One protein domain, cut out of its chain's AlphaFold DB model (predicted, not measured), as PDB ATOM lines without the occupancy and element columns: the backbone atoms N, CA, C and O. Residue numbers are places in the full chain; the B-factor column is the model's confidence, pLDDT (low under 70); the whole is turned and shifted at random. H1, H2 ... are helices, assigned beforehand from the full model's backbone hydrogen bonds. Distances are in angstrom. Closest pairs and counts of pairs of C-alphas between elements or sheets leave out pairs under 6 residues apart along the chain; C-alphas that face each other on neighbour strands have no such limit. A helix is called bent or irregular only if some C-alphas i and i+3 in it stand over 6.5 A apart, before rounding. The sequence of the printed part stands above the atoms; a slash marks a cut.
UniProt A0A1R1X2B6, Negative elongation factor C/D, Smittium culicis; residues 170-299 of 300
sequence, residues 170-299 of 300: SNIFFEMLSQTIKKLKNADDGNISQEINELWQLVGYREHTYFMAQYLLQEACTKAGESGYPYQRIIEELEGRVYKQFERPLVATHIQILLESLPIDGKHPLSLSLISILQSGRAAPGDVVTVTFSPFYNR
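This is residues 170 to 299 of the 300 residues of the protein "Negative elongation factor C/D" of Smittium culicis (UniProt A0A1R1X2B6). A long helix folded back on itself (H3a, H3b) makes the middle; the hairpin of H1 and H2 packs on one side through H2, and H4, H5 and H6 zigzag away on the other. The printed part has 130 residues with six named helices, H1 to H6, and no named strand: all helix. It is only just compact, close to loose, radius of gyration of the C-alphas 16.5 A, spans 45 by 33 by 30 A.

H1, residues 170 to 185, begins at C-alpha 170 (-10.214, -5.099, -58.549); H2 is 192 to 203. H3, 207 to 245, assigned as one helix by its hydrogen bonds, is bent, C-alphas 223 and 226 being 9.3 A apart: arms H3a, 207 to 223, 24.4 A, and H3b, 226 to 245, 30.9 A. H4 is 249 to 259, H5 269 to 280; H6, 285 to 297, ends at C-alpha 297 (29.492, -3.379, -39.508).

H2 touches H3b at a steep tilt of 63 degrees, closest C-alphas Trp 200 and Leu 238, 6.8 A. Every O i to N i+4 pair is within hydrogen-bond range except in H3b (13 of 16) and H6 (7 of 9).

The printed part has no cut and no long link; residues 245 to 275 are under pLDDT 70.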
ATOM      1  N   SER A 170     -10.872  -5.892 -59.600       75.25
ATOM      2  CA  SER A 170     -10.214  -5.099 -58.549       75.25
ATOM      3  C   SER A 170     -11.164  -4.160 -57.795       75.25
ATOM      4  O   SER A 170     -11.068  -4.036 -56.579       75.25
ATOM      5  N   ASN A 171     -12.124  -3.536 -58.481       74.25
ATOM      6  CA  ASN A 171     -13.095  -2.638 -57.845       74.25
ATOM      7  C   ASN A 171     -13.981  -3.366 -56.821       74.25
ATOM      8  O   ASN A 171     -14.228  -2.841 -55.737       74.25
ATOM      9  N   ILE A 172     -14.422  -4.587 -57.148       76.25
ATOM     10  CA  ILE A 172     -15.221  -5.427 -56.244       76.25
ATOM     11  C   ILE A 172     -14.351  -5.885 -55.070       76.25
ATOM     12  O   ILE A 172     -14.789  -5.827 -53.923       76.25
ATOM     13  N   PHE A 173     -13.096  -6.260 -55.342       82.19
ATOM     14  CA  PHE A 173     -12.129  -6.631 -54.310       82.19
ATOM     15  C   PHE A 173     -11.917  -5.533 -53.266       82.19
ATOM     16  O   PHE A 173     -12.049  -5.802 -52.075       82.19
ATOM     17  N   PHE A 174     -11.610  -4.300 -53.686       82.44
ATOM     18  CA  PHE A 174     -11.342  -3.211 -52.741       82.44
ATOM     19  C   PHE A 174     -12.568  -2.847 -51.906       82.44
ATOM     20  O   PHE A 174     -12.421  -2.547 -50.721       82.44
ATOM     21  N   GLU A 175     -13.768  -2.896 -52.487       81.31
ATOM     22  CA  GLU A 175     -14.997  -2.632 -51.739       81.31
ATOM     23  C   GLU A 175     -15.253  -3.724 -50.693       81.31
ATOM     24  O   GLU A 175     -15.484  -3.405 -49.523       81.31
ATOM     25  N   MET A 176     -15.153  -5.006 -51.071       82.31
ATOM     26  CA  MET A 176     -15.291  -6.113 -50.117       82.31
ATOM     27  C   MET A 176     -14.226  -6.036 -49.020       82.31
ATOM     28  O   MET A 176     -14.556  -6.121 -47.841       82.31
ATOM     29  N   LEU A 177     -12.964  -5.795 -49.386       84.19
ATOM     30  CA  LEU A 177     -11.856  -5.665 -48.440       84.19
ATOM     31  C   LEU A 177     -12.081  -4.498 -47.467       84.19
ATOM     32  O   LEU A 177     -11.912  -4.660 -46.261       84.19
ATOM     33  N   SER A 178     -12.517  -3.338 -47.964       84.31
ATOM     34  CA  SER A 178     -12.855  -2.163 -47.146       84.31
ATOM     35  C   SER A 178     -13.965  -2.468 -46.142       84.31
ATOM     36  O   SER A 178     -13.886  -2.066 -44.979       84.31
ATOM     37  N   GLN A 179     -14.995  -3.208 -46.558       82.94
ATOM     38  CA  GLN A 179     -16.084  -3.620 -45.673       82.94
ATOM     39  C   GLN A 179     -15.608  -4.613 -44.612       82.94
ATOM     40  O   GLN A 179     -15.891  -4.402 -43.433       82.94
ATOM     41  N   THR A 180     -14.839  -5.635 -44.991       83.19
ATOM     42  CA  THR A 180     -14.298  -6.615 -44.043       83.19
ATOM     43  C   THR A 180     -13.357  -5.958 -43.034       83.19
ATOM     44  O   THR A 180     -13.478  -6.203 -41.839       83.19
ATOM     45  N   ILE A 181     -12.492  -5.032 -43.463       82.50
ATOM     46  CA  ILE A 181     -11.629  -4.268 -42.547       82.50
ATOM     47  C   ILE A 181     -12.463  -3.391 -41.597       82.50
ATOM     48  O   ILE A 181     -12.146  -3.292 -40.412       82.50
ATOM     49  N   LYS A 182     -13.556  -2.774 -42.069       83.06
ATOM     50  CA  LYS A 182     -14.473  -2.007 -41.203       83.06
ATOM     51  C   LYS A 182     -15.172  -2.891 -40.172       83.06
ATOM     52  O   LYS A 182     -15.288  -2.469 -39.024       83.06
ATOM     53  N   LYS A 183     -15.629  -4.087 -40.559       81.62
ATOM     54  CA  LYS A 183     -16.198  -5.061 -39.615       81.62
ATOM     55  C   LYS A 183     -15.167  -5.453 -38.564       81.62
ATOM     56  O   LYS A 183     -15.455  -5.381 -37.379       81.62
ATOM     57  N   LEU A 184     -13.948  -5.751 -39.004       79.25
ATOM     58  CA  LEU A 184     -12.843  -6.171 -38.153       79.25
ATOM     59  C   LEU A 184     -12.408  -5.083 -37.162       79.25
ATOM     60  O   LEU A 184     -12.109  -5.388 -36.014       79.25
ATOM     61  N   LYS A 185     -12.454  -3.806 -37.562       76.44
ATOM     62  CA  LYS A 185     -12.235  -2.666 -36.655       76.44
ATOM     63  C   LYS A 185     -13.301  -2.567 -35.556       76.44
ATOM     64  O   LYS A 185     -13.000  -2.104 -34.461       76.44
ATOM     65  N   ASN A 186     -14.538  -2.943 -35.867       77.00
ATOM     66  CA  ASN A 186     -15.675  -2.851 -34.951       77.00
ATOM     67  C   ASN A 186     -15.926  -4.159 -34.177       77.00
ATOM     68  O   ASN A 186     -16.885  -4.222 -33.411       77.00
ATOM     69  N   ALA A 187     -15.127  -5.203 -34.411       70.31
ATOM     70  CA  ALA A 187     -15.309  -6.512 -33.806       70.31
ATOM     71  C   ALA A 187     -14.649  -6.582 -32.420       70.31
ATOM     72  O   ALA A 187     -13.489  -6.210 -32.257       70.31
ATOM     73  N   ASP A 188     -15.380  -7.116 -31.441       68.56
ATOM     74  CA  ASP A 188     -14.834  -7.474 -30.127       68.56
ATOM     75  C   ASP A 188     -13.936  -8.723 -30.224       68.56
ATOM     76  O   ASP A 188     -14.110  -9.549 -31.125       68.56
ATOM     77  N   ASP A 189     -13.025  -8.920 -29.260       65.44
ATOM     78  CA  ASP A 189     -12.034 -10.021 -29.243       65.44
ATOM     79  C   ASP A 189     -12.639 -11.431 -29.440       65.44
ATOM     80  O   ASP A 189     -11.959 -12.326 -29.938       65.44
ATOM     81  N   GLY A 190     -13.919 -11.642 -29.103       63.53
ATOM     82  CA  GLY A 190     -14.627 -12.910 -29.331       63.53
ATOM     83  C   GLY A 190     -15.048 -13.168 -30.786       63.53
ATOM     84  O   GLY A 190     -15.147 -14.323 -31.192       63.53
ATOM     85  N   ASN A 191     -15.254 -12.115 -31.583       70.31
ATOM     86  CA  ASN A 191     -15.692 -12.205 -32.982       70.31
ATOM     87  C   ASN A 191     -14.539 -12.035 -33.982       70.31
ATOM     88  O   ASN A 191     -14.686 -12.397 -35.149       70.31
ATOM     89  N   ILE A 192     -13.379 -11.542 -33.532       73.94
ATOM     90  CA  ILE A 192     -12.197 -11.315 -34.376       73.94
ATOM     91  C   ILE A 192     -11.813 -12.572 -35.169       73.94
ATOM     92  O   ILE A 192     -11.585 -12.484 -36.372       73.94
ATOM     93  N   SER A 193     -11.810 -13.760 -34.556       75.12
ATOM     94  CA  SER A 193     -11.435 -14.994 -35.265       75.12
ATOM     95  C   SER A 193     -12.394 -15.361 -36.404       75.12
ATOM     96  O   SER A 193     -11.960 -15.921 -37.411       75.12
ATOM     97  N   GLN A 194     -13.687 -15.050 -36.267       80.62
ATOM     98  CA  GLN A 194     -14.677 -15.296 -37.315       80.62
ATOM     99  C   GLN A 194     -14.530 -14.288 -38.458       80.62
ATOM    100  O   GLN A 194     -14.484 -14.686 -39.618       80.62
ATOM    101  N   GLU A 195     -14.360 -13.008 -38.140       80.94
ATOM    102  CA  GLU A 195     -14.142 -11.961 -39.145       80.94
ATOM    103  C   GLU A 195     -12.815 -12.163 -39.903       80.94
ATOM    104  O   GLU A 195     -12.741 -11.951 -41.113       80.94
ATOM    105  N   ILE A 196     -11.773 -12.671 -39.235       82.00
ATOM    106  CA  ILE A 196     -10.517 -13.061 -39.895       82.00
ATOM    107  C   ILE A 196     -10.718 -14.291 -40.794       82.00
ATOM    108  O   ILE A 196     -10.083 -14.380 -41.845       82.00
ATOM    109  N   ASN A 197     -11.616 -15.224 -40.448       83.19
ATOM    110  CA  ASN A 197     -11.983 -16.312 -41.364       83.19
ATOM    111  C   ASN A 197     -12.651 -15.768 -42.637       83.19
ATOM    112  O   ASN A 197     -12.303 -16.218 -43.727       83.19
ATOM    113  N   GLU A 198     -13.567 -14.802 -42.517       81.00
ATOM    114  CA  GLU A 198     -14.202 -14.150 -43.675       81.00
ATOM    115  C   GLU A 198     -13.166 -13.414 -44.536       81.00
ATOM    116  O   GLU A 198     -13.150 -13.558 -45.761       81.00
ATOM    117  N   LEU A 199     -12.241 -12.685 -43.899       84.25
ATOM    118  CA  LEU A 199     -11.130 -12.030 -44.587       84.25
ATOM    119  C   LEU A 199     -10.249 -13.042 -45.326       84.25
ATOM    120  O   LEU A 199      -9.893 -12.823 -46.482       84.25
ATOM    121  N   TRP A 200      -9.931 -14.168 -44.687       83.94
ATOM    122  CA  TRP A 200      -9.137 -15.231 -45.294       83.94
ATOM    123  C   TRP A 200      -9.822 -15.842 -46.518       83.94
ATOM    124  O   TRP A 200      -9.163 -16.063 -47.529       83.94
ATOM    125  N   GLN A 201     -11.137 -16.073 -46.467       82.94
ATOM    126  CA  GLN A 201     -11.879 -16.600 -47.616       82.94
ATOM    127  C   GLN A 201     -11.829 -15.664 -48.830       82.94
ATOM    128  O   GLN A 201     -11.746 -16.138 -49.960       82.94
ATOM    129  N   LEU A 202     -11.840 -14.348 -48.603       82.38
ATOM    130  CA  LEU A 202     -11.721 -13.351 -49.666       82.38
ATOM    131  C   LEU A 202     -10.289 -13.257 -50.216       82.38
ATOM    132  O   LEU A 202     -10.069 -13.228 -51.425       82.38
ATOM    133  N   VAL A 203      -9.311 -13.171 -49.315       82.56
ATOM    134  CA  VAL A 203      -7.928 -12.808 -49.640       82.56
ATOM    135  C   VAL A 203      -7.107 -14.023 -50.080       82.56
ATOM    136  O   VAL A 203      -6.318 -13.923 -51.020       82.56
ATOM    137  N   GLY A 204      -7.329 -15.179 -49.451       75.12
ATOM    138  CA  GLY A 204      -6.626 -16.439 -49.703       75.12
ATOM    139  C   GLY A 204      -7.105 -17.208 -50.939       75.12
ATOM    140  O   GLY A 204      -6.609 -18.302 -51.196       75.12
ATOM    141  N   TYR A 205      -8.057 -16.666 -51.706       74.94
ATOM    142  CA  TYR A 205      -8.582 -17.323 -52.906       74.94
ATOM    143  C   TYR A 205      -7.572 -17.343 -54.069       74.94
ATOM    144  O   TYR A 205      -7.496 -18.329 -54.799       74.94
ATOM    145  N   ARG A 206      -6.770 -16.279 -54.246       75.88
ATOM    146  CA  ARG A 206      -5.679 -16.207 -55.237       75.88
ATOM    147  C   ARG A 206      -4.434 -15.525 -54.659       75.88
ATOM    148  O   ARG A 206      -4.512 -14.726 -53.732       75.88
ATOM    149  N   GLU A 207      -3.271 -15.802 -55.244       76.62
ATOM    150  CA  GLU A 207      -1.992 -15.238 -54.780       76.62
ATOM    151  C   GLU A 207      -1.940 -13.708 -54.921       76.62
ATOM    152  O   GLU A 207      -1.469 -13.011 -54.023       76.62
ATOM    153  N   HIS A 208      -2.472 -13.156 -56.016       76.19
ATOM    154  CA  HIS A 208      -2.455 -11.707 -56.250       76.19
ATOM    155  C   HIS A 208      -3.418 -10.937 -55.341       76.19
ATOM    156  O   HIS A 208      -3.116  -9.806 -54.967       76.19
ATOM    157  N   THR A 209      -4.555 -11.529 -54.951       81.19
ATOM    158  CA  THR A 209      -5.468 -10.922 -53.966       81.19
ATOM    159  C   THR A 209      -4.839 -10.911 -52.580       81.19
ATOM    160  O   THR A 209      -4.960  -9.917 -51.867       81.19
ATOM    161  N   TYR A 210      -4.100 -11.972 -52.235       82.50
ATOM    162  CA  TYR A 210      -3.301 -12.028 -51.016       82.50
ATOM    163  C   TYR A 210      -2.223 -10.948 -50.981       82.50
ATOM    164  O   TYR A 210      -2.172 -10.163 -50.034       82.50
ATOM    165  N   PHE A 211      -1.425 -10.850 -52.048       80.44
ATOM    166  CA  PHE A 211      -0.400  -9.818 -52.180       80.44
ATOM    167  C   PHE A 211      -0.975  -8.409 -52.010       80.44
ATOM    168  O   PHE A 211      -0.452  -7.610 -51.234       80.44
ATOM    169  N   MET A 212      -2.084  -8.118 -52.695       82.00
ATOM    170  CA  MET A 212      -2.697  -6.794 -52.654       82.00
ATOM    171  C   MET A 212      -3.257  -6.452 -51.270       82.00
ATOM    172  O   MET A 212      -3.094  -5.327 -50.801       82.00
ATOM    173  N   ALA A 213      -3.892  -7.412 -50.589       84.81
ATOM    174  CA  ALA A 213      -4.379  -7.206 -49.227       84.81
ATOM    175  C   ALA A 213      -3.230  -6.968 -48.239       84.81
ATOM    176  O   ALA A 213      -3.321  -6.049 -47.428       84.81
ATOM    177  N   GLN A 214      -2.149  -7.751 -48.319       81.50
ATOM    178  CA  GLN A 214      -0.982  -7.568 -47.455       81.50
ATOM    179  C   GLN A 214      -0.311  -6.212 -47.674       81.50
ATOM    180  O   GLN A 214      -0.046  -5.513 -46.699       81.50
ATOM    181  N   TYR A 215      -0.123  -5.799 -48.931       82.88
ATOM    182  CA  TYR A 215       0.414  -4.477 -49.248       82.88
ATOM    183  C   TYR A 215      -0.418  -3.358 -48.601       82.88
ATOM    184  O   TYR A 215       0.125  -2.483 -47.927       82.88
ATOM    185  N   LEU A 216      -1.747  -3.414 -48.739       84.19
ATOM    186  CA  LEU A 216      -2.644  -2.404 -48.171       84.19
ATOM    187  C   LEU A 216      -2.657  -2.403 -46.640       84.19
ATOM    188  O   LEU A 216      -2.682  -1.333 -46.033       84.19
ATOM    189  N   LEU A 217      -2.649  -3.580 -46.010       83.50
ATOM    190  CA  LEU A 217      -2.604  -3.699 -44.550       83.50
ATOM    191  C   LEU A 217      -1.285  -3.161 -43.991       83.50
ATOM    192  O   LEU A 217      -1.286  -2.487 -42.962       83.50
ATOM    193  N   GLN A 218      -0.174  -3.398 -44.685       81.06
ATOM    194  CA  GLN A 218       1.130  -2.886 -44.290       81.06
ATOM    195  C   GLN A 218       1.229  -1.372 -44.466       81.06
ATOM    196  O   GLN A 218       1.651  -0.681 -43.540       81.06
ATOM    197  N   GLU A 219       0.756  -0.835 -45.592       81.69
ATOM    198  CA  GLU A 219       0.673   0.613 -45.795       81.69
ATOM    199  C   GLU A 219      -0.226   1.271 -44.732       81.69
ATOM    200  O   GLU A 219       0.103   2.337 -44.200       81.69
ATOM    201  N   ALA A 220      -1.336   0.623 -44.365       80.12
ATOM    202  CA  ALA A 220      -2.201   1.071 -43.280       80.12
ATOM    203  C   ALA A 220      -1.484   1.040 -41.920       80.12
ATOM    204  O   ALA A 220      -1.601   1.999 -41.160       80.12
ATOM    205  N   CYS A 221      -0.699  -0.003 -41.636       80.50
ATOM    206  CA  CYS A 221       0.105  -0.108 -40.419       80.50
ATOM    207  C   CYS A 221       1.154   1.012 -40.334       80.50
ATOM    208  O   CYS A 221       1.252   1.689 -39.310       80.50
ATOM    209  N   THR A 222       1.883   1.281 -41.424       79.62
ATOM    210  CA  THR A 222       2.871   2.370 -41.489       79.62
ATOM    211  C   THR A 222       2.223   3.739 -41.281       79.62
ATOM    212  O   THR A 222       2.769   4.573 -40.560       79.62
ATOM    213  N   LYS A 223       1.042   3.981 -41.866       81.06
ATOM    214  CA  LYS A 223       0.306   5.246 -41.692       81.06
ATOM    215  C   LYS A 223      -0.304   5.406 -40.296       81.06
ATOM    216  O   LYS A 223      -0.442   6.534 -39.830       81.06
ATOM    217  N   ALA A 224      -0.688   4.309 -39.645       77.00
ATOM    218  CA  ALA A 224      -1.337   4.316 -38.334       77.00
ATOM    219  C   ALA A 224      -0.357   4.465 -37.151       77.00
ATOM    220  O   ALA A 224      -0.795   4.802 -36.046       77.00
ATOM    221  N   GLY A 225       0.944   4.231 -37.359       76.56
ATOM    222  CA  GLY A 225       1.971   4.356 -36.320       76.56
ATOM    223  C   GLY A 225       1.656   3.493 -35.092       76.56
ATOM    224  O   GLY A 225       1.407   2.297 -35.217       76.56
ATOM    225  N   GLU A 226       1.599   4.104 -33.904       69.44
ATOM    226  CA  GLU A 226       1.297   3.417 -32.632       69.44
ATOM    227  C   GLU A 226      -0.103   2.772 -32.591       69.44
ATOM    228  O   GLU A 226      -0.318   1.795 -31.878       69.44
ATOM    229  N   SER A 227      -1.054   3.256 -33.401       71.19
ATOM    230  CA  SER A 227      -2.393   2.655 -33.537       71.19
ATOM    231  C   SER A 227      -2.453   1.502 -34.554       71.19
ATOM    232  O   SER A 227      -3.530   0.978 -34.838       71.19
ATOM    233  N   GLY A 228      -1.301   1.098 -35.105       72.12
ATOM    234  CA  GLY A 228      -1.166   0.058 -36.126       72.12
ATOM    235  C   GLY A 228      -1.217  -1.385 -35.610       72.12
ATOM    236  O   GLY A 228      -1.417  -2.301 -36.406       72.12
ATOM    237  N   TYR A 229      -1.096  -1.600 -34.295       75.19
ATOM    238  CA  TYR A 229      -1.022  -2.938 -33.687       75.19
ATOM    239  C   TYR A 229      -2.155  -3.907 -34.100       75.19
ATOM    240  O   TYR A 229      -1.860  -5.069 -34.384       75.19
ATOM    241  N   PRO A 230      -3.434  -3.483 -34.219       77.56
ATOM    242  CA  PRO A 230      -4.495  -4.369 -34.699       77.56
ATOM    243  C   PRO A 230      -4.246  -4.881 -36.122       77.56
ATOM    244  O   PRO A 230      -4.465  -6.058 -36.388       77.56
ATOM    245  N   TYR A 231      -3.746  -4.030 -37.024       80.00
ATOM    246  CA  TYR A 231      -3.425  -4.427 -38.399       80.00
ATOM    247  C   TYR A 231      -2.245  -5.395 -38.441       80.00
ATOM    248  O   TYR A 231      -2.293  -6.365 -39.190       80.00
ATOM    249  N   GLN A 232      -1.237  -5.185 -37.592       79.25
ATOM    250  CA  GLN A 232      -0.107  -6.102 -37.465       79.25
ATOM    251  C   GLN A 232      -0.549  -7.495 -36.992       79.25
ATOM    252  O   GLN A 232      -0.185  -8.493 -37.607       79.25
ATOM    253  N   ARG A 233      -1.421  -7.571 -35.977       80.19
ATOM    254  CA  ARG A 233      -2.001  -8.843 -35.511       80.19
ATOM    255  C   ARG A 233      -2.742  -9.584 -36.632       80.19
ATOM    256  O   ARG A 233      -2.638 -10.802 -36.742       80.19
ATOM    257  N   ILE A 234      -3.476  -8.856 -37.475       81.69
ATOM    258  CA  ILE A 234      -4.199  -9.432 -38.620       81.69
ATOM    259  C   ILE A 234      -3.219  -9.959 -39.675       81.69
ATOM    260  O   ILE A 234      -3.432 -11.047 -40.204       81.69
ATOM    261  N   ILE A 235      -2.150  -9.213 -39.969       81.81
ATOM    262  CA  ILE A 235      -1.095  -9.629 -40.904       81.81
ATOM    263  C   ILE A 235      -0.470 -10.954 -40.442       81.81
ATOM    264  O   ILE A 235      -0.450 -11.908 -41.218       81.81
ATOM    265  N   GLU A 236      -0.064 -11.048 -39.174       80.56
ATOM    266  CA  GLU A 236       0.535 -12.260 -38.592       80.56
ATOM    267  C   GLU A 236      -0.427 -13.463 -38.637       80.56
ATOM    268  O   GLU A 236      -0.029 -14.592 -38.946       80.56
ATOM    269  N   GLU A 237      -1.719 -13.241 -38.373       80.75
ATOM    270  CA  GLU A 237      -2.716 -14.312 -38.420       80.75
ATOM    271  C   GLU A 237      -3.002 -14.786 -39.856       80.75
ATOM    272  O   GLU A 237      -3.193 -15.987 -40.088       80.75
ATOM    273  N   LEU A 238      -2.992 -13.875 -40.836       81.06
ATOM    274  CA  LEU A 238      -3.104 -14.216 -42.255       81.06
ATOM    275  C   LEU A 238      -1.876 -14.999 -42.735       81.06
ATOM    276  O   LEU A 238      -2.038 -16.025 -43.395       81.06
ATOM    277  N   GLU A 239      -0.669 -14.584 -42.352       77.69
ATOM    278  CA  GLU A 239       0.574 -15.298 -42.665       77.69
ATOM    279  C   GLU A 239       0.534 -16.731 -42.136       77.69
ATOM    280  O   GLU A 239       0.736 -17.687 -42.890       77.69
ATOM    281  N   GLY A 240       0.163 -16.903 -40.861       75.38
ATOM    282  CA  GLY A 240       0.009 -18.218 -40.240       75.38
ATOM    283  C   GLY A 240      -0.964 -19.143 -40.983       75.38
ATOM    284  O   GLY A 240      -0.803 -20.366 -40.950       75.38
ATOM    285  N   ARG A 241      -1.963 -18.589 -41.681       76.62
ATOM    286  CA  ARG A 241      -2.925 -19.350 -42.496       76.62
ATOM    287  C   ARG A 241      -2.383 -19.686 -43.883       76.62
ATOM    288  O   ARG A 241      -2.603 -20.808 -44.340       76.62
ATOM    289  N   VAL A 242      -1.606 -18.799 -44.510       73.56
ATOM    290  CA  VAL A 242      -0.916 -19.103 -45.779       73.56
ATOM    291  C   VAL A 242       0.060 -20.256 -45.608       73.56
ATOM    292  O   VAL A 242       0.045 -21.184 -46.418       73.56
ATOM    293  N   TYR A 243       0.857 -20.238 -44.533       70.31
ATOM    294  CA  TYR A 243       1.806 -21.314 -44.236       70.31
ATOM    295  C   TYR A 243       1.116 -22.676 -44.089       70.31
ATOM    296  O   TYR A 243       1.685 -23.694 -44.478       70.31
ATOM    297  N   LYS A 244      -0.122 -22.700 -43.575       71.25
ATOM    298  CA  LYS A 244      -0.926 -23.924 -43.435       71.25
ATOM    299  C   LYS A 244      -1.587 -24.374 -44.738       71.25
ATOM    300  O   LYS A 244      -1.733 -25.572 -44.936       71.25
ATOM    301  N   GLN A 245      -2.024 -23.446 -45.592       68.12
ATOM    302  CA  GLN A 245      -2.830 -23.773 -46.774       68.12
ATOM    303  C   GLN A 245      -2.001 -24.067 -48.026       68.12
ATOM    304  O   GLN A 245      -2.374 -24.941 -48.802       68.12
ATOM    305  N   PHE A 246      -0.911 -23.335 -48.262       62.12
ATOM    306  CA  PHE A 246      -0.217 -23.407 -49.550       62.12
ATOM    307  C   PHE A 246       0.946 -24.400 -49.583       62.12
ATOM    308  O   PHE A 246       1.484 -24.624 -50.664       62.12
ATOM    309  N   GLU A 247       1.371 -24.955 -48.436       56.69
ATOM    310  CA  GLU A 247       2.565 -25.824 -48.292       56.69
ATOM    311  C   GLU A 247       3.836 -25.263 -48.981       56.69
ATOM    312  O   GLU A 247       4.842 -25.948 -49.168       56.69
ATOM    313  N   ARG A 248       3.797 -23.983 -49.368       56.16
ATOM    314  CA  ARG A 248       4.790 -23.251 -50.147       56.16
ATOM    315  C   ARG A 248       5.011 -21.909 -49.453       56.16
ATOM    316  O   ARG A 248       4.336 -20.934 -49.779       56.16
ATOM    317  N   PRO A 249       5.970 -21.835 -48.514       56.28
ATOM    318  CA  PRO A 249       6.287 -20.605 -47.784       56.28
ATOM    319  C   PRO A 249       6.810 -19.494 -48.702       56.28
ATOM    320  O   PRO A 249       6.824 -18.335 -48.306       56.28
ATOM    321  N   LEU A 250       7.215 -19.832 -49.931       56.66
ATOM    322  CA  LEU A 250       7.835 -18.944 -50.915       56.66
ATOM    323  C   LEU A 250       7.021 -17.676 -51.194       56.66
ATOM    324  O   LEU A 250       7.586 -16.594 -51.190       56.66
ATOM    325  N   VAL A 251       5.707 -17.780 -51.411       59.66
ATOM    326  CA  VAL A 251       4.901 -16.608 -51.796       59.66
ATOM    327  C   VAL A 251       4.726 -15.662 -50.606       59.66
ATOM    328  O   VAL A 251       5.030 -14.484 -50.735       59.66
ATOM    329  N   ALA A 252       4.351 -16.164 -49.425       59.03
ATOM    330  CA  ALA A 252       4.243 -15.336 -48.219       59.03
ATOM    331  C   ALA A 252       5.582 -14.691 -47.830       59.03
ATOM    332  O   ALA A 252       5.630 -13.490 -47.597       59.03
ATOM    333  N   THR A 253       6.675 -15.461 -47.832       60.88
ATOM    334  CA  THR A 253       8.009 -14.959 -47.453       60.88
ATOM    335  C   THR A 253       8.574 -13.960 -48.456       60.88
ATOM    336  O   THR A 253       9.121 -12.939 -48.049       60.88
ATOM    337  N   HIS A 254       8.427 -14.197 -49.764       62.09
ATOM    338  CA  HIS A 254       8.852 -13.220 -50.765       62.09
ATOM    339  C   HIS A 254       8.039 -11.935 -50.670       62.09
ATOM    340  O   HIS A 254       8.625 -10.863 -50.771       62.09
ATOM    341  N   ILE A 255       6.727 -12.033 -50.443       65.25
ATOM    342  CA  ILE A 255       5.855 -10.869 -50.268       65.25
ATOM    343  C   ILE A 255       6.254 -10.088 -49.012       65.25
ATOM    344  O   ILE A 255       6.491  -8.890 -49.112       65.25
ATOM    345  N   GLN A 256       6.427 -10.754 -47.873       64.50
ATOM    346  CA  GLN A 256       6.819 -10.137 -46.603       64.50
ATOM    347  C   GLN A 256       8.132  -9.350 -46.721       64.50
ATOM    348  O   GLN A 256       8.200  -8.178 -46.357       64.50
ATOM    349  N   ILE A 257       9.152  -9.951 -47.335       62.00
ATOM    350  CA  ILE A 257      10.455  -9.304 -47.544       62.00
ATOM    351  C   ILE A 257      10.343  -8.112 -48.504       62.00
ATOM    352  O   ILE A 257      11.029  -7.106 -48.321       62.00
ATOM    353  N   LEU A 258       9.459  -8.195 -49.505       62.50
ATOM    354  CA  LEU A 258       9.222  -7.113 -50.470       62.50
ATOM    355  C   LEU A 258       8.579  -5.913 -49.784       62.50
ATOM    356  O   LEU A 258       8.939  -4.768 -50.054       62.50
ATOM    357  N   LEU A 259       7.640  -6.187 -48.885       62.59
ATOM    358  CA  LEU A 259       6.886  -5.159 -48.195       62.59
ATOM    359  C   LEU A 259       7.678  -4.518 -47.041       62.59
ATOM    360  O   LEU A 259       7.553  -3.316 -46.813       62.59
ATOM    361  N   GLU A 260       8.576  -5.253 -46.375       65.06
ATOM    362  CA  GLU A 260       9.529  -4.708 -45.385       65.06
ATOM    363  C   GLU A 260      10.617  -3.801 -45.997       65.06
ATOM    364  O   GLU A 260      11.524  -3.344 -45.300       65.06
ATOM    365  N   SER A 261      10.523  -3.483 -47.296       57.94
ATOM    366  CA  SER A 261      11.484  -2.646 -48.031       57.94
ATOM    367  C   SER A 261      12.903  -3.225 -48.072       57.94
ATOM    368  O   SER A 261      13.868  -2.509 -48.352       57.94
ATOM    369  N   LEU A 262      13.050  -4.529 -47.824       56.91
ATOM    370  CA  LEU A 262      14.315  -5.225 -47.998       56.91
ATOM    371  C   LEU A 262      14.527  -5.502 -49.495       56.91
ATOM    372  O   LEU A 262      13.648  -6.053 -50.162       56.91
ATOM    373  N   PRO A 263      15.690  -5.147 -50.069       53.47
ATOM    374  CA  PRO A 263      15.931  -5.353 -51.489       53.47
ATOM    375  C   PRO A 263      15.968  -6.854 -51.824       53.47
ATOM    376  O   PRO A 263      16.850  -7.592 -51.372       53.47
ATOM    377  N   ILE A 264      15.036  -7.298 -52.677       53.94
ATOM    378  CA  ILE A 264      14.980  -8.660 -53.254       53.94
ATOM    379  C   ILE A 264      15.889  -8.776 -54.489       53.94
ATOM    380  O   ILE A 264      15.811  -9.731 -55.248       53.94
ATOM    381  N   ASP A 265      16.822  -7.843 -54.698       54.75
ATOM    382  CA  ASP A 265      17.699  -7.820 -55.884       54.75
ATOM    383  C   ASP A 265      18.684  -9.015 -55.959       54.75
ATOM    384  O   ASP A 265      19.654  -8.983 -56.707       54.75
ATOM    385  N   GLY A 266      18.508 -10.061 -55.138       53.94
ATOM    386  CA  GLY A 266      19.327 -11.278 -55.127       53.94
ATOM    387  C   GLY A 266      20.798 -11.044 -54.767       53.94
ATOM    388  O   GLY A 266      21.601 -11.966 -54.826       53.94
ATOM    389  N   LYS A 267      21.160  -9.807 -54.412       55.28
ATOM    390  CA  LYS A 267      22.527  -9.364 -54.111       55.28
ATOM    391  C   LYS A 267      22.710  -8.971 -52.654       55.28
ATOM    392  O   LYS A 267      23.843  -8.907 -52.189       55.28
ATOM    393  N   HIS A 268      21.623  -8.683 -51.935       62.84
ATOM    394  CA  HIS A 268      21.722  -8.268 -50.544       62.84
ATOM    395  C   HIS A 268      21.831  -9.511 -49.643       62.84
ATOM    396  O   HIS A 268      20.886 -10.297 -49.568       62.84
ATOM    397  N   PRO A 269      22.956  -9.714 -48.933       63.56
ATOM    398  CA  PRO A 269      23.199 -10.944 -48.177       63.56
ATOM    399  C   PRO A 269      22.182 -11.149 -47.045       63.56
ATOM    400  O   PRO A 269      21.823 -12.285 -46.744       63.56
ATOM    401  N   LEU A 270      21.662 -10.059 -46.462       66.25
ATOM    402  CA  LEU A 270      20.602 -10.113 -45.445       66.25
ATOM    403  C   LEU A 270      19.284 -10.696 -45.965       66.25
ATOM    404  O   LEU A 270      18.727 -11.570 -45.310       66.25
ATOM    405  N   SER A 271      18.793 -10.256 -47.129       65.06
ATOM    406  CA  SER A 271      17.515 -10.750 -47.650       65.06
ATOM    407  C   SER A 271      17.620 -12.217 -48.057       65.06
ATOM    408  O   SER A 271      16.736 -12.995 -47.726       65.06
ATOM    409  N   LEU A 272      18.737 -12.642 -48.657       67.75
ATOM    410  CA  LEU A 272      18.986 -14.053 -48.981       67.75
ATOM    411  C   LEU A 272      19.064 -14.953 -47.739       67.75
ATOM    412  O   LEU A 272      18.505 -16.048 -47.743       67.75
ATOM    413  N   SER A 273      19.721 -14.481 -46.677       66.44
ATOM    414  CA  SER A 273      19.839 -15.233 -45.420       66.44
ATOM    415  C   SER A 273      18.475 -15.368 -44.734       66.44
ATOM    416  O   SER A 273      18.118 -16.448 -44.275       66.44
ATOM    417  N   LEU A 274      17.665 -14.303 -44.725       67.00
ATOM    418  CA  LEU A 274      16.299 -14.338 -44.193       67.00
ATOM    419  C   LEU A 274      15.381 -15.247 -45.021       67.00
ATOM    420  O   LEU A 274      14.651 -16.047 -44.442       67.00
ATOM    421  N   ILE A 275      15.468 -15.193 -46.356       68.81
ATOM    422  CA  ILE A 275      14.753 -16.109 -47.260       68.81
ATOM    423  C   ILE A 275      15.119 -17.563 -46.935       68.81
ATOM    424  O   ILE A 275      14.228 -18.385 -46.747       68.81
ATOM    425  N   SER A 276      16.412 -17.878 -46.819       70.06
ATOM    426  CA  SER A 276      16.912 -19.224 -46.499       70.06
ATOM    427  C   SER A 276      16.394 -19.734 -45.146       70.06
ATOM    428  O   SER A 276      15.890 -20.858 -45.053       70.06
ATOM    429  N   ILE A 277      16.437 -18.896 -44.103       71.38
ATOM    430  CA  ILE A 277      15.961 -19.244 -42.754       71.38
ATOM    431  C   ILE A 277      14.446 -19.481 -42.749       71.38
ATOM    432  O   ILE A 277      13.981 -20.482 -42.201       71.38
ATOM    433  N   LEU A 278      13.677 -18.583 -43.369       68.06
ATOM    434  CA  LEU A 278      12.217 -18.669 -43.395       68.06
ATOM    435  C   LEU A 278      11.721 -19.828 -44.272       68.06
ATOM    436  O   LEU A 278      10.733 -20.474 -43.932       68.06
ATOM    437  N   GLN A 279      12.424 -20.147 -45.363       68.38
ATOM    438  CA  GLN A 279      12.099 -21.291 -46.221       68.38
ATOM    439  C   GLN A 279      12.429 -22.633 -45.569       68.38
ATOM    440  O   GLN A 279      11.650 -23.578 -45.665       68.38
ATOM    441  N   SER A 280      13.599 -22.740 -44.939       67.25
ATOM    442  CA  SER A 280      14.064 -23.999 -44.351       67.25
ATOM    443  C   SER A 280      13.467 -24.273 -42.967       67.25
ATOM    444  O   SER A 280      13.583 -25.392 -42.459       67.25
ATOM    445  N   GLY A 281      12.858 -23.261 -42.333       63.53
ATOM    446  CA  GLY A 281      12.353 -23.331 -40.961       63.53
ATOM    447  C   GLY A 281      13.451 -23.611 -39.926       63.53
ATOM    448  O   GLY A 281      13.153 -23.981 -38.790       63.53
ATOM    449  N   ARG A 282      14.729 -23.495 -40.315       67.88
ATOM    450  CA  ARG A 282      15.903 -23.772 -39.485       67.88
ATOM    451  C   ARG A 282      16.968 -22.723 -39.747       67.88
ATOM    452  O   ARG A 282      17.347 -22.469 -40.882       67.88
ATOM    453  N   ALA A 283      17.503 -22.146 -38.680       67.75
ATOM    454  CA  ALA A 283      18.554 -21.155 -38.811       67.75
ATOM    455  C   ALA A 283      19.909 -21.843 -39.039       67.75
ATOM    456  O   ALA A 283      20.473 -22.438 -38.118       67.75
ATOM    457  N   ALA A 284      20.427 -21.792 -40.270       76.06
ATOM    458  CA  ALA A 284      21.781 -22.254 -40.550       76.06
ATOM    459  C   ALA A 284      22.799 -21.307 -39.883       76.06
ATOM    460  O   ALA A 284      22.600 -20.091 -39.903       76.06
ATOM    461  N   PRO A 285      23.916 -21.812 -39.325       69.12
ATOM    462  CA  PRO A 285      24.887 -20.970 -38.620       69.12
ATOM    463  C   PRO A 285      25.434 -19.817 -39.475       69.12
ATOM    464  O   PRO A 285      25.664 -18.730 -38.955       69.12
ATOM    465  N   GLY A 286      25.605 -20.038 -40.784       67.56
ATOM    466  CA  GLY A 286      26.039 -19.007 -41.731       67.56
ATOM    467  C   GLY A 286      25.020 -17.879 -41.896       67.56
ATOM    468  O   GLY A 286      25.408 -16.715 -41.843       67.56
ATOM    469  N   ASP A 287      23.734 -18.222 -41.991       67.12
ATOM    470  CA  ASP A 287      22.637 -17.261 -42.157       67.12
ATOM    471  C   ASP A 287      22.415 -16.424 -40.884       67.12
ATOM    472  O   ASP A 287      22.106 -15.234 -40.943       67.12
ATOM    473  N   VAL A 288      22.629 -17.020 -39.704       67.69
ATOM    474  CA  VAL A 288      22.564 -16.303 -38.418       67.69
ATOM    475  C   VAL A 288      23.671 -15.259 -38.323       67.69
ATOM    476  O   VAL A 288      23.419 -14.147 -37.860       67.69
ATOM    477  N   VAL A 289      24.886 -15.583 -38.772       68.81
ATOM    478  CA  VAL A 289      26.028 -14.660 -38.734       68.81
ATOM    479  C   VAL A 289      25.812 -13.485 -39.684       68.81
ATOM    480  O   VAL A 289      26.050 -12.344 -39.296       68.81
ATOM    481  N   THR A 290      25.302 -13.708 -40.894       66.50
ATOM    482  CA  THR A 290      24.976 -12.609 -41.815       66.50
ATOM    483  C   THR A 290      23.884 -11.704 -41.254       66.50
ATOM    484  O   THR A 290      24.053 -10.487 -41.301       66.50
ATOM    485  N   VAL A 291      22.820 -12.255 -40.662       65.56
ATOM    486  CA  VAL A 291      21.732 -11.459 -40.055       65.56
ATOM    487  C   VAL A 291      22.194 -10.681 -38.819       65.56
ATOM    488  O   VAL A 291      21.811  -9.525 -38.646       65.56
ATOM    489  N   THR A 292      23.046 -11.271 -37.975       60.59
ATOM    490  CA  THR A 292      23.493 -10.636 -36.723       60.59
ATOM    491  C   THR A 292      24.698  -9.714 -36.882       60.59
ATOM    492  O   THR A 292      24.783  -8.744 -36.141       60.59
ATOM    493  N   PHE A 293      25.614  -9.949 -37.828       56.97
ATOM    494  CA  PHE A 293      26.854  -9.163 -37.944       56.97
ATOM    495  C   PHE A 293      26.868  -8.163 -39.109       56.97
ATOM    496  O   PHE A 293      27.488  -7.106 -38.988       56.97
ATOM    497  N   SER A 294      26.164  -8.426 -40.215       54.44
ATOM    498  CA  SER A 294      26.167  -7.519 -41.376       54.44
ATOM    499  C   SER A 294      25.578  -6.118 -41.120       54.44
ATOM    500  O   SER A 294      26.124  -5.170 -41.685       54.44
ATOM    501  N   PRO A 295      24.508  -5.916 -40.318       54.47
ATOM    502  CA  PRO A 295      23.959  -4.575 -40.099       54.47
ATOM    503  C   PRO A 295      24.758  -3.760 -39.071       54.47
ATOM    504  O   PRO A 295      24.669  -2.534 -39.061       54.47
ATOM    505  N   PHE A 296      25.569  -4.412 -38.232       48.12
ATOM    506  CA  PHE A 296      26.402  -3.738 -37.232       48.12
ATOM    507  C   PHE A 296      27.732  -3.229 -37.799       48.12
ATOM    508  O   PHE A 296      28.278  -2.265 -37.270       48.12
ATOM    509  N   TYR A 297      28.230  -3.810 -38.895       45.62
ATOM    510  CA  TYR A 297      29.492  -3.379 -39.508       45.62
ATOM    511  C   TYR A 297      29.365  -2.094 -40.348       45.62
ATOM    512  O   TYR A 297      30.337  -1.372 -40.499       45.62
ATOM    513  N   ASN A 298      28.166  -1.765 -40.848       42.31
ATOM    514  CA  ASN A 298      27.901  -0.525 -41.602       42.31
ATOM    515  C   ASN A 298      27.583   0.697 -40.711       42.31
ATOM    516  O   ASN A 298      27.200   1.748 -41.222       42.31
ATOM    517  N   ARG A 299      27.689   0.563 -39.381       36.69
ATOM    518  CA  ARG A 299      27.451   1.640 -38.399       36.69
ATOM    519  C   ARG A 299      28.706   2.053 -37.613       36.69
ATOM    520  O   ARG A 299      28.578   2.821 -36.659       36.69
TER     521      ARG A 299